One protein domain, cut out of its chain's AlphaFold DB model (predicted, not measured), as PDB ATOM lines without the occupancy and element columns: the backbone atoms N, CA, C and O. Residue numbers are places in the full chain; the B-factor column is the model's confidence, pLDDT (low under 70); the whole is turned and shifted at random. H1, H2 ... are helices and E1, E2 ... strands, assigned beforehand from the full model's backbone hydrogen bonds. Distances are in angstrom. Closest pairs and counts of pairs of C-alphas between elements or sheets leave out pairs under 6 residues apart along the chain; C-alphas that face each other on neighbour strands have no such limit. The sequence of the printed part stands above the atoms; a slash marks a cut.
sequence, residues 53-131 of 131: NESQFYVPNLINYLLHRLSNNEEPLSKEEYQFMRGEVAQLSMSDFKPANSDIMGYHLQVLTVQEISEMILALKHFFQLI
ATOM      1  N   ASN A  53     231.384 197.813 201.324       52.94
ATOM      2  CA  ASN A  53     230.185 197.579 200.499       52.94
ATOM      3  C   ASN A  53     230.468 197.066 199.081       52.94
ATOM      4  O   ASN A  53     229.541 196.946 198.276       52.94
ATOM      5  N   GLU A  54     231.717 196.761 198.751       56.69
ATOM      6  CA  GLU A  54     232.064 196.318 197.407       56.69
ATOM      7  C   GLU A  54     231.974 194.809 197.234       56.69
ATOM      8  O   GLU A  54     232.284 194.010 198.120       56.69
ATOM      9  N   SER A  55     231.492 194.418 196.056       65.88
ATOM     10  CA  SER A  55     231.407 193.016 195.683       65.88
ATOM     11  C   SER A  55     232.815 192.467 195.477       65.88
ATOM     12  O   SER A  55     233.672 193.080 194.852       65.88
ATOM     13  N   GLN A  56     233.069 191.287 196.017       78.81
ATOM     14  CA  GLN A  56     234.317 190.588 195.766       78.81
ATOM     15  C   GLN A  56     234.187 189.817 194.455       78.81
ATOM     16  O   GLN A  56     233.220 189.071 194.264       78.81
ATOM     17  N   PHE A  57     235.152 189.987 193.556       82.19
ATOM     18  CA  PHE A  57     235.224 189.265 192.294       82.19
ATOM     19  C   PHE A  57     236.537 188.504 192.170       82.19
ATOM     20  O   PHE A  57     237.599 188.921 192.621       82.19
ATOM     21  N   TYR A  58     236.455 187.372 191.495       82.81
ATOM     22  CA  TYR A  58     237.594 186.623 191.017       82.81
ATOM     23  C   TYR A  58     238.049 187.191 189.677       82.81
ATOM     24  O   TYR A  58     237.328 187.120 188.679       82.81
ATOM     25  N   VAL A  59     239.266 187.722 189.665       85.56
ATOM     26  CA  VAL A  59     239.979 188.189 188.476       85.56
ATOM     27  C   VAL A  59     240.823 187.038 187.930       85.56
ATOM     28  O   VAL A  59     241.519 186.391 188.716       85.56
ATOM     29  N   PRO A  60     240.806 186.741 186.619       88.25
ATOM     30  CA  PRO A  60     241.687 185.715 186.065       88.25
ATOM     31  C   PRO A  60     243.157 186.016 186.390       88.25
ATOM     32  O   PRO A  60     243.616 187.143 186.197       88.25
ATOM     33  N   ASN A  61     243.925 185.014 186.833       86.31
ATOM     34  CA  ASN A  61     245.339 185.199 187.202       86.31
ATOM     35  C   ASN A  61     246.169 185.812 186.068       86.31
ATOM     36  O   ASN A  61     247.089 186.584 186.326       86.31
ATOM     37  N   LEU A  62     245.813 185.498 184.821       87.00
ATOM     38  CA  LEU A  62     246.424 186.076 183.632       87.00
ATOM     39  C   LEU A  62     246.275 187.606 183.587       87.00
ATOM     40  O   LEU A  62     247.239 188.308 183.298       87.00
ATOM     41  N   ILE A  63     245.085 188.119 183.907       88.38
ATOM     42  CA  ILE A  63     244.801 189.558 183.926       88.38
ATOM     43  C   ILE A  63     245.529 190.225 185.087       88.38
ATOM     44  O   ILE A  63     246.154 191.263 184.891       88.38
ATOM     45  N   ASN A  64     245.534 189.599 186.266       85.94
ATOM     46  CA  ASN A  64     246.287 190.110 187.408       85.94
ATOM     47  C   ASN A  64     247.797 190.199 187.102       85.94
ATOM     48  O   ASN A  64     248.437 191.220 187.351       85.94
ATOM     49  N   TYR A  65     248.360 189.157 186.480       86.44
ATOM     50  CA  TYR A  65     249.751 189.140 186.027       86.44
ATOM     51  C   TYR A  65     250.038 190.241 184.997       86.44
ATOM     52  O   TYR A  65     251.019 190.976 185.128       86.44
ATOM     53  N   LEU A  66     249.169 190.386 183.995       88.50
ATOM     54  CA  LEU A  66     249.302 191.405 182.961       88.50
ATOM     55  C   LEU A  66     249.284 192.816 183.561       88.50
ATOM     56  O   LEU A  66     250.169 193.610 183.262       88.50
ATOM     57  N   LEU A  67     248.328 193.121 184.440       86.62
ATOM     58  CA  LEU A  67     248.246 194.422 185.106       86.62
ATOM     59  C   LEU A  67     249.484 194.701 185.954       86.62
ATOM     60  O   LEU A  67     250.029 195.801 185.892       86.62
ATOM     61  N   HIS A  68     249.969 193.699 186.690       84.44
ATOM     62  CA  HIS A  68     251.205 193.824 187.454       84.44
ATOM     63  C   HIS A  68     252.381 194.203 186.543       84.44
ATOM     64  O   HIS A  68     253.082 195.176 186.826       84.44
ATOM     65  N   ARG A  69     252.556 193.501 185.417       83.38
ATOM     66  CA  ARG A  69     253.623 193.768 184.438       83.38
ATOM     67  C   ARG A  69     253.470 195.124 183.750       83.38
ATOM     68  O   ARG A  69     254.457 195.821 183.586       83.38
ATOM     69  N   LEU A  70     252.256 195.539 183.399       83.12
ATOM     70  CA  LEU A  70     252.013 196.863 182.811       83.12
ATOM     71  C   LEU A  70     252.227 198.002 183.818       83.12
ATOM     72  O   LEU A  70     252.552 199.118 183.424       83.12
ATOM     73  N   SER A  71     252.061 197.728 185.113       78.75
ATOM     74  CA  SER A  71     252.295 198.696 186.187       78.75
ATOM     75  C   SER A  71     253.760 198.805 186.626       78.75
ATOM     76  O   SER A  71     254.088 199.716 187.389       78.75
ATOM     77  N   ASN A  72     254.630 197.893 186.172       76.94
ATOM     78  CA  ASN A  72     256.053 197.892 186.495       76.94
ATOM     79  C   ASN A  72     256.914 197.927 185.218       76.94
ATOM     80  O   ASN A  72     256.974 196.966 184.459       76.94
ATOM     81  N   ASN A  73     257.646 199.024 185.021       69.69
ATOM     82  CA  ASN A  73     258.516 199.223 183.858       69.69
ATOM     83  C   ASN A  73     259.812 198.389 183.889       69.69
ATOM     84  O   ASN A  73     260.571 198.424 182.922       69.69
ATOM     85  N   GLU A  74     260.092 197.663 184.973       76.31
ATOM     86  CA  GLU A  74     261.302 196.841 185.109       76.31
ATOM     87  C   GLU A  74     261.283 195.592 184.214       76.31
ATOM     88  O   GLU A  74     262.337 195.127 183.783       76.31
ATOM     89  N   GLU A  75     260.096 195.073 183.883       77.19
ATOM     90  CA  GLU A  75     259.938 193.867 183.066       77.19
ATOM     91  C   GLU A  75     258.879 194.066 181.966       77.19
ATOM     92  O   GLU A  75     257.746 193.584 182.079       77.19
ATOM     93  N   PRO A  76     259.211 194.757 180.861       81.00
ATOM     94  CA  PRO A  76     258.286 194.894 179.743       81.00
ATOM     95  C   PRO A  76     257.928 193.525 179.144       81.00
ATOM     96  O   PRO A  76     258.678 192.553 179.252       81.00
ATOM     97  N   LEU A  77     256.760 193.433 178.508       85.62
ATOM     98  CA  LEU A  77     256.361 192.225 177.781       85.62
ATOM     99  C   LEU A  77     257.268 192.033 176.561       85.62
ATOM    100  O   LEU A  77     257.474 192.960 175.773       85.62
ATOM    101  N   SER A  78     257.769 190.817 176.368       89.38
ATOM    102  CA  SER A  78     258.389 190.430 175.104       89.38
ATOM    103  C   SER A  78     257.366 190.471 173.964       89.38
ATOM    104  O   SER A  78     256.151 190.493 174.172       89.38
ATOM    105  N   LYS A  79     257.843 190.450 172.716       89.50
ATOM    106  CA  LYS A  79     256.960 190.468 171.540       89.50
ATOM    107  C   LYS A  79     256.007 189.266 171.502       89.50
ATOM    108  O   LYS A  79     254.865 189.413 171.079       89.50
ATOM    109  N   GLU A  80     256.479 188.098 171.921       91.31
ATOM    110  CA  GLU A  80     255.690 186.862 171.955       91.31
ATOM    111  C   GLU A  80     254.609 186.935 173.034       91.31
ATOM    112  O   GLU A  80     253.436 186.713 172.736       91.31
ATOM    113  N   GLU A  81     254.979 187.357 174.246       90.00
ATOM    114  CA  GLU A  81     254.028 187.590 175.338       90.00
ATOM    115  C   GLU A  81     252.995 188.649 174.954       90.00
ATOM    116  O   GLU A  81     251.807 188.454 175.185       90.00
ATOM    117  N   TYR A  82     253.413 189.740 174.309       91.50
ATOM    118  CA  TYR A  82     252.496 190.777 173.844       91.50
ATOM    119  C   TYR A  82     251.447 190.214 172.876       91.50
ATOM    120  O   TYR A  82     250.261 190.492 173.031       91.50
ATOM    121  N   GLN A  83     251.851 189.410 171.886       91.00
ATOM    122  CA  GLN A  83     250.909 188.819 170.925       91.00
ATOM    123  C   GLN A  83     249.982 187.790 171.578       91.00
ATOM    124  O   GLN A  83     248.790 187.766 171.268       91.00
ATOM    125  N   PHE A  84     250.508 186.979 172.498       92.88
ATOM    126  CA  PHE A  84     249.708 186.039 173.278       92.88
ATOM    127  C   PHE A  84     248.652 186.774 174.117       92.88
ATOM    128  O   PHE A  84     247.457 186.536 173.957       92.88
ATOM    129  N   MET A  85     249.078 187.748 174.928       93.12
ATOM    130  CA  MET A  85     248.198 188.543 175.789       93.12
ATOM    131  C   MET A  85     247.163 189.324 174.980       93.12
ATOM    132  O   MET A  85     246.005 189.402 175.378       93.12
ATOM    133  N   ARG A  86     247.544 189.853 173.812       93.31
ATOM    134  CA  ARG A  86     246.608 190.497 172.884       93.31
ATOM    135  C   ARG A  86     245.482 189.554 172.461       93.31
ATOM    136  O   ARG A  86     244.336 189.990 172.379       93.31
ATOM    137  N   GLY A  87     245.797 188.290 172.175       93.06
ATOM    138  CA  GLY A  87     244.807 187.270 171.818       93.06
ATOM    139  C   GLY A  87     243.831 186.979 172.958       93.06
ATOM    140  O   GLY A  87     242.620 186.965 172.737       93.06
ATOM    141  N   GLU A  88     244.351 186.839 174.174       94.06
ATOM    142  CA  GLU A  88     243.551 186.596 175.379       94.06
ATOM    143  C   GLU A  88     242.649 187.800 175.708       94.06
ATOM    144  O   GLU A  88     241.442 187.658 175.904       94.06
ATOM    145  N   VAL A  89     243.193 189.022 175.666       93.31
ATOM    146  CA  VAL A  89     242.437 190.262 175.918       93.31
ATOM    147  C   VAL A  89     241.362 190.514 174.856       93.31
ATOM    148  O   VAL A  89     240.310 191.074 175.170       93.31
ATOM    149  N   ALA A  90     241.569 190.082 173.609       92.25
ATOM    150  CA  ALA A  90     240.544 190.195 172.572       92.25
ATOM    151  C   ALA A  90     239.266 189.420 172.926       92.25
ATOM    152  O   ALA A  90     238.165 189.887 172.617       92.25
ATOM    153  N   GLN A  91     239.406 188.282 173.607       93.69
ATOM    154  CA  GLN A  91     238.288 187.443 174.043       93.69
ATOM    155  C   GLN A  91     237.753 187.831 175.426       93.69
ATOM    156  O   GLN A  91     236.619 187.482 175.750       93.69
ATOM    157  N   LEU A  92     238.525 188.596 176.205       93.12
ATOM    158  CA  LEU A  92     238.161 189.011 177.556       93.12
ATOM    159  C   LEU A  92     236.818 189.753 177.597       93.12
ATOM    160  O   LEU A  92     236.549 190.695 176.830       93.12
ATOM    161  N   SER A  93     235.990 189.335 178.546       91.88
ATOM    162  CA  SER A  93     234.612 189.763 178.728       91.88
ATOM    163  C   SER A  93     234.238 189.843 180.211       91.88
ATOM    164  O   SER A  93     234.934 189.330 181.084       91.88
ATOM    165  N   MET A  94     233.092 190.462 180.509       88.06
ATOM    166  CA  MET A  94     232.578 190.543 181.881       88.06
ATOM    167  C   MET A  94     232.317 189.164 182.501       88.06
ATOM    168  O   MET A  94     232.473 189.011 183.707       88.06
ATOM    169  N   SER A  95     231.938 188.158 181.704       87.31
ATOM    170  CA  SER A  95     231.652 186.805 182.207       87.31
ATOM    171  C   SER A  95     232.886 186.051 182.695       87.31
ATOM    172  O   SER A  95     232.746 185.063 183.418       87.31
ATOM    173  N   ASP A  96     234.081 186.513 182.326       88.00
ATOM    174  CA  ASP A  96     235.329 185.943 182.823       88.00
ATOM    175  C   ASP A  96     235.578 186.327 184.286       88.00
ATOM    176  O   ASP A  96     236.315 185.631 184.977       88.00
ATOM    177  N   PHE A  97     234.916 187.374 184.788       88.06
ATOM    178  CA  PHE A  97     234.968 187.802 186.181       88.06
ATOM    179  C   PHE A  97     233.801 187.194 186.951       88.06
ATOM    180  O   PHE A  97     232.631 187.403 186.623       88.06
ATOM    181  N   LYS A  98     234.110 186.418 187.991       82.88
ATOM    182  CA  LYS A  98     233.101 185.665 188.748       82.88
ATOM    183  C   LYS A  98     232.905 186.271 190.134       82.88
ATOM    184  O   LYS A  98     233.900 186.633 190.753       82.88
ATOM    185  N   PRO A  99     231.671 186.356 190.657       79.88
ATOM    186  CA  PRO A  99     231.453 186.728 192.050       79.88
ATOM    187  C   PRO A  99     232.206 185.777 192.984       79.88
ATOM    188  O   PRO A  99     232.274 184.576 192.715       79.88
ATOM    189  N   ALA A 100     232.739 186.294 194.087       72.88
ATOM    190  CA  ALA A 100     233.504 185.502 195.038       72.88
ATOM    191  C   ALA A 100     232.612 184.674 195.973       72.88
ATOM    192  O   ALA A 100     232.454 184.972 197.153       72.88
ATOM    193  N   ASN A 101     231.976 183.642 195.419       70.25
ATOM    194  CA  ASN A 101     231.049 182.759 196.128       70.25
ATOM    195  C   ASN A 101     231.626 181.366 196.453       70.25
ATOM    196  O   ASN A 101     230.981 180.597 197.164       70.25
ATOM    197  N   SER A 102     232.822 181.038 195.953       60.69
ATOM    198  CA  SER A 102     233.558 179.789 196.217       60.69
ATOM    199  C   SER A 102     234.993 179.894 195.696       60.69
ATOM    200  O   SER A 102     235.173 180.522 194.663       60.69
ATOM    201  N   ASP A 103     235.977 179.229 196.310       65.12
ATOM    202  CA  ASP A 103     237.363 179.232 195.807       65.12
ATOM    203  C   ASP A 103     237.479 178.670 194.380       65.12
ATOM    204  O   ASP A 103     237.076 177.536 194.106       65.12
ATOM    205  N   ILE A 104     238.068 179.458 193.471       73.19
ATOM    206  CA  ILE A 104     238.245 179.096 192.059       73.19
ATOM    207  C   ILE A 104     239.733 179.078 191.706       73.19
ATOM    208  O   ILE A 104     240.413 180.104 191.703       73.19
ATOM    209  N   MET A 105     240.244 177.899 191.347       74.56
ATOM    210  CA  MET A 105     241.620 177.742 190.872       74.56
ATOM    211  C   MET A 105     241.838 178.522 189.564       74.56
ATOM    212  O   MET A 105     241.015 178.456 188.654       74.56
ATOM    213  N   GLY A 106     242.961 179.241 189.464       77.25
ATOM    214  CA  GLY A 106     243.288 180.079 188.299       77.25
ATOM    215  C   GLY A 106     242.823 181.536 188.404       77.25
ATOM    216  O   GLY A 106     243.014 182.297 187.454       77.25
ATOM    217  N   TYR A 107     242.263 181.932 189.549       78.81
ATOM    218  CA  TYR A 107     241.766 183.278 189.801       78.81
ATOM    219  C   TYR A 107     242.355 183.889 191.074       78.81
ATOM    220  O   TYR A 107     242.730 183.180 192.009       78.81
ATOM    221  N   HIS A 108     242.391 185.217 191.108       80.50
ATOM    222  CA  HIS A 108     242.793 186.023 192.249       80.50
ATOM    223  C   HIS A 108     241.576 186.766 192.801       80.50
ATOM    224  O   HIS A 108     240.814 187.362 192.039       80.50
ATOM    225  N   LEU A 109     241.377 186.708 194.118       80.06
ATOM    226  CA  LEU A 109     240.304 187.439 194.781       80.06
ATOM    227  C   LEU A 109     240.653 188.927 194.820       80.06
ATOM    228  O   LEU A 109     241.684 189.299 195.375       80.06
ATOM    229  N   GLN A 110     239.782 189.768 194.273       81.25
ATOM    230  CA  GLN A 110     239.932 191.216 194.305       81.25
ATOM    231  C   GLN A 110     238.590 191.880 194.619       81.25
ATOM    232  O   GLN A 110     237.527 191.418 194.204       81.25
ATOM    233  N   VAL A 111     238.635 192.960 195.393       80.44
ATOM    234  CA  VAL A 111     237.464 193.802 195.645       80.44
ATOM    235  C   VAL A 111     237.321 194.720 194.436       80.44
ATOM    236  O   VAL A 111     238.251 195.462 194.137       80.44
ATOM    237  N   LEU A 112     236.231 194.565 193.683       79.25
ATOM    238  CA  LEU A 112     235.977 195.303 192.446       79.25
ATOM    239  C   LEU A 112     234.473 195.516 192.268       79.25
ATOM    240  O   LEU A 112     233.643 194.668 192.576       79.25
ATOM    241  N   THR A 113     234.092 196.622 191.663       82.94
ATOM    242  CA  THR A 113     232.736 196.865 191.183       82.94
ATOM    243  C   THR A 113     232.575 196.379 189.742       82.94
ATOM    244  O   THR A 113     233.533 196.251 188.977       82.94
ATOM    245  N   VAL A 114     231.329 196.148 189.316       81.62
ATOM    246  CA  VAL A 114     231.006 195.823 187.909       81.62
ATOM    247  C   VAL A 114     231.525 196.904 186.954       81.62
ATOM    248  O   VAL A 114     231.966 196.596 185.847       81.62
ATOM    249  N   GLN A 115     231.493 198.167 187.387       82.94
ATOM    250  CA  GLN A 115     232.008 199.288 186.613       82.94
ATOM    251  C   GLN A 115     233.529 199.200 186.439       82.94
ATOM    252  O   GLN A 115     234.001 199.289 185.309       82.94
ATOM    253  N   GLU A 116     234.284 198.946 187.509       83.06
ATOM    254  CA  GLU A 116     235.746 198.809 187.439       83.06
ATOM    255  C   GLU A 116     236.179 197.647 186.546       83.06
ATOM    256  O   GLU A 116     237.134 197.773 185.783       83.06
ATOM    257  N   ILE A 117     235.447 196.530 186.573       86.56
ATOM    258  CA  ILE A 117     235.711 195.410 185.664       86.56
ATOM    259  C   ILE A 117     235.509 195.847 184.208       86.56
ATOM    260  O   ILE A 117     236.356 195.578 183.355       86.56
ATOM    261  N   SER A 118     234.417 196.557 183.916       86.06
ATOM    262  CA  SER A 118     234.147 197.064 182.567       86.06
ATOM    263  C   SER A 118     235.229 198.041 182.096       86.06
ATOM    264  O   SER A 118     235.697 197.944 180.960       86.06
ATOM    265  N   GLU A 119     235.639 198.974 182.955       86.31
ATOM    266  CA  GLU A 119     236.688 199.953 182.660       86.31
ATOM    267  C   GLU A 119     238.046 199.277 182.445       86.31
ATOM    268  O   GLU A 119     238.750 199.603 181.491       86.31
ATOM    269  N   MET A 120     238.382 198.272 183.254       89.56
ATOM    270  CA  MET A 120     239.598 197.477 183.099       89.56
ATOM    271  C   MET A 120     239.629 196.736 181.758       89.56
ATOM    272  O   MET A 120     240.637 196.793 181.052       89.56
ATOM    273  N   ILE A 121     238.535 196.070 181.369       90.31
ATOM    274  CA  ILE A 121     238.448 195.387 180.068       90.31
ATOM    275  C   ILE A 121     238.661 196.392 178.931       90.31
ATOM    276  O   ILE A 121     239.419 196.115 177.999       90.31
ATOM    277  N   LEU A 122     238.018 197.561 179.003       86.75
ATOM    278  CA  LEU A 122     238.166 198.615 177.998       86.75
ATOM    279  C   LEU A 122     239.603 199.140 177.927       86.75
ATOM    280  O   LEU A 122     240.156 199.238 176.833       86.75
ATOM    281  N   ALA A 123     240.227 199.422 179.071       86.75
ATOM    282  CA  ALA A 123     241.599 199.910 179.143       86.75
ATOM    283  C   ALA A 123     242.595 198.905 178.546       86.75
ATOM    284  O   ALA A 123     243.455 199.282 177.748       86.75
ATOM    285  N   LEU A 124     242.444 197.615 178.863       87.94
ATOM    286  CA  LEU A 124     243.278 196.557 178.291       87.94
ATOM    287  C   LEU A 124     243.064 196.422 176.778       87.94
ATOM    288  O   LEU A 124     244.033 196.315 176.028       87.94
ATOM    289  N   LYS A 125     241.813 196.482 176.301       90.81
ATOM    290  CA  LYS A 125     241.521 196.450 174.858       90.81
ATOM    291  C   LYS A 125     242.108 197.655 174.127       90.81
ATOM    292  O   LYS A 125     242.654 197.485 173.037       90.81
ATOM    293  N   HIS A 126     242.066 198.835 174.736       87.69
ATOM    294  CA  HIS A 126     242.691 200.038 174.194       87.69
ATOM    295  C   HIS A 126     244.223 199.910 174.145       87.69
ATOM    296  O   HIS A 126     244.826 200.181 173.109       87.69
ATOM    297  N   PHE A 127     244.860 199.416 175.214       87.12
ATOM    298  CA  PHE A 127     246.312 199.177 175.256       87.12
ATOM    299  C   PHE A 127     246.793 198.262 174.115       87.12
ATOM    300  O   PHE A 127     247.835 198.500 173.505       87.12
ATOM    301  N   PHE A 128     246.009 197.234 173.782       89.25
ATOM    302  CA  PHE A 128     246.310 196.305 172.690       89.25
ATOM    303  C   PHE A 128     245.777 196.727 171.309       89.25
ATOM    304  O   PHE A 128     245.875 195.943 170.355       89.25
ATOM    305  N   GLN A 129     245.237 197.947 171.190       90.00
ATOM    306  CA  GLN A 129     244.688 198.506 169.948       90.00
ATOM    307  C   GLN A 129     243.623 197.589 169.319       90.00
ATOM    308  O   GLN A 129     243.683 197.237 168.138       90.00
ATOM    309  N   LEU A 130     242.692 197.112 170.146       82.00
ATOM    310  CA  LEU A 130     241.598 196.221 169.741       82.00
ATOM    311  C   LEU A 130     240.264 196.956 169.536       82.00
ATOM    312  O   LEU A 130     239.314 196.341 169.052       82.00
ATOM    313  N   ILE A 131     240.201 198.236 169.909       77.94
ATOM    314  CA  ILE A 131     239.054 199.143 169.784       77.94
ATOM    315  C   ILE A 131     239.522 200.538 169.378       77.94
ATOM    316  O   ILE A 131     240.697 200.858 169.671       77.94
TER     317      ILE A 131
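Overview. This is residues 53 to 131 of the 131 residues of an uncharacterized protein of Prevotella sp. MGM2 (UniProt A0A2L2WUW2). Three helices, H1, H2 and H3, are set with their centres in a triangle rather than side by side, and a small ribbon of two antiparallel strands, E1 and E2, lies towards one end of the long axis. H1 follows E1 with no residue between them but turns off in another direction, H2 and H3 touch over a short stretch, and the long link of residues 92 to 106 folds back past E1 on its way to E2, while residues 71 to 76 stick out free. The printed part has 79 residues, with three named helices and two named strands in the order E1, H1, H2, E2, H3; the sheet's order is E1 - E2, antiparallel, and the class is mixed, helices and strands. The whole is compact, with a radius of gyration of the C-alphas of 12.8 A, and it is only just elongated, spanning 38 by 25 by 19 A.

Along the chain. Start at Asn 53, the first printed residue, and go on to C-alpha 56 at (234.317, 190.588, 195.766), where strand E1 begins; it covers residues 56 to 60 and is 13.1 A from first to last C-alpha. Helix H1 follows at once, residues 61 to 71, 15.2 A long. Next find C-alpha 79 at (256.960, 190.468, 171.540); from there helix H2 runs through residues 79 to 91 over 19.1 A. Residues 92 to 106 hold no named element. Strand E2 then takes residues 107 to 111, 12.8 A. Helix H3, the longest with 14 residues, runs from residue 114 to residue 127 over 20.1 A and ends at C-alpha 127 at (246.312, 199.177, 175.256).

Arrangement. Look first at the sheet, where E1 and E2 are antiparallel neighbours with 144 degrees between their directions. C-alphas 58 and 109 face each other at 4.7 A, and you will find N 57 and O 110 at 2.8 A and N 108 and O 59 at 2.8 A, both within hydrogen-bond range. Residues 57 to 58 of E1 also pair with residues 98 to 99, antiparallel, in a stretch too short to be named. From the sheet go to H1, which has 3 pairs of C-alphas within 8 A of E2; the closest are those of Asn 61 and Tyr 107, 4.8 A apart. H1 and H2 are close but not clearly touching: their closest C-alphas are those of Leu 66 and Met 85, 7.8 A apart. Their lines stand at a steep tilt of 56 degrees, opposite ways. H1 and H3 are near each other, with 8 pairs of C-alphas within 10 A. H2 and H3 touch, H2 with its residues 89 to 90 alone and H3 with its residues 121 to 125 alone; the closest C-alphas are those of Val 89 and Lys 125, 6.3 A apart. They run opposite ways at a steep tilt of 41 degrees. E1 is apart from both H2 and H3. In H1 and H3 every O i to N i+4 pair is within hydrogen-bond range, and in H2 8 of 9 are.

Size, cuts and confidence. The two C-alphas farthest apart are those of Asn 53 and Lys 79, at 40.1 A. The printed part has no cut and ends at Ile 131, the chain's last residue. The links from E1 to H1 and from E2 to H3 are tight, the link from H1 to H2 is short with 7 residues, and the link from H2 to E2 is long with 15. The mean pLDDT of the printed part is 83.5; in the B-factor column look for values under 70 at residues 53 to 55, residue 73 and residues 102 to 103.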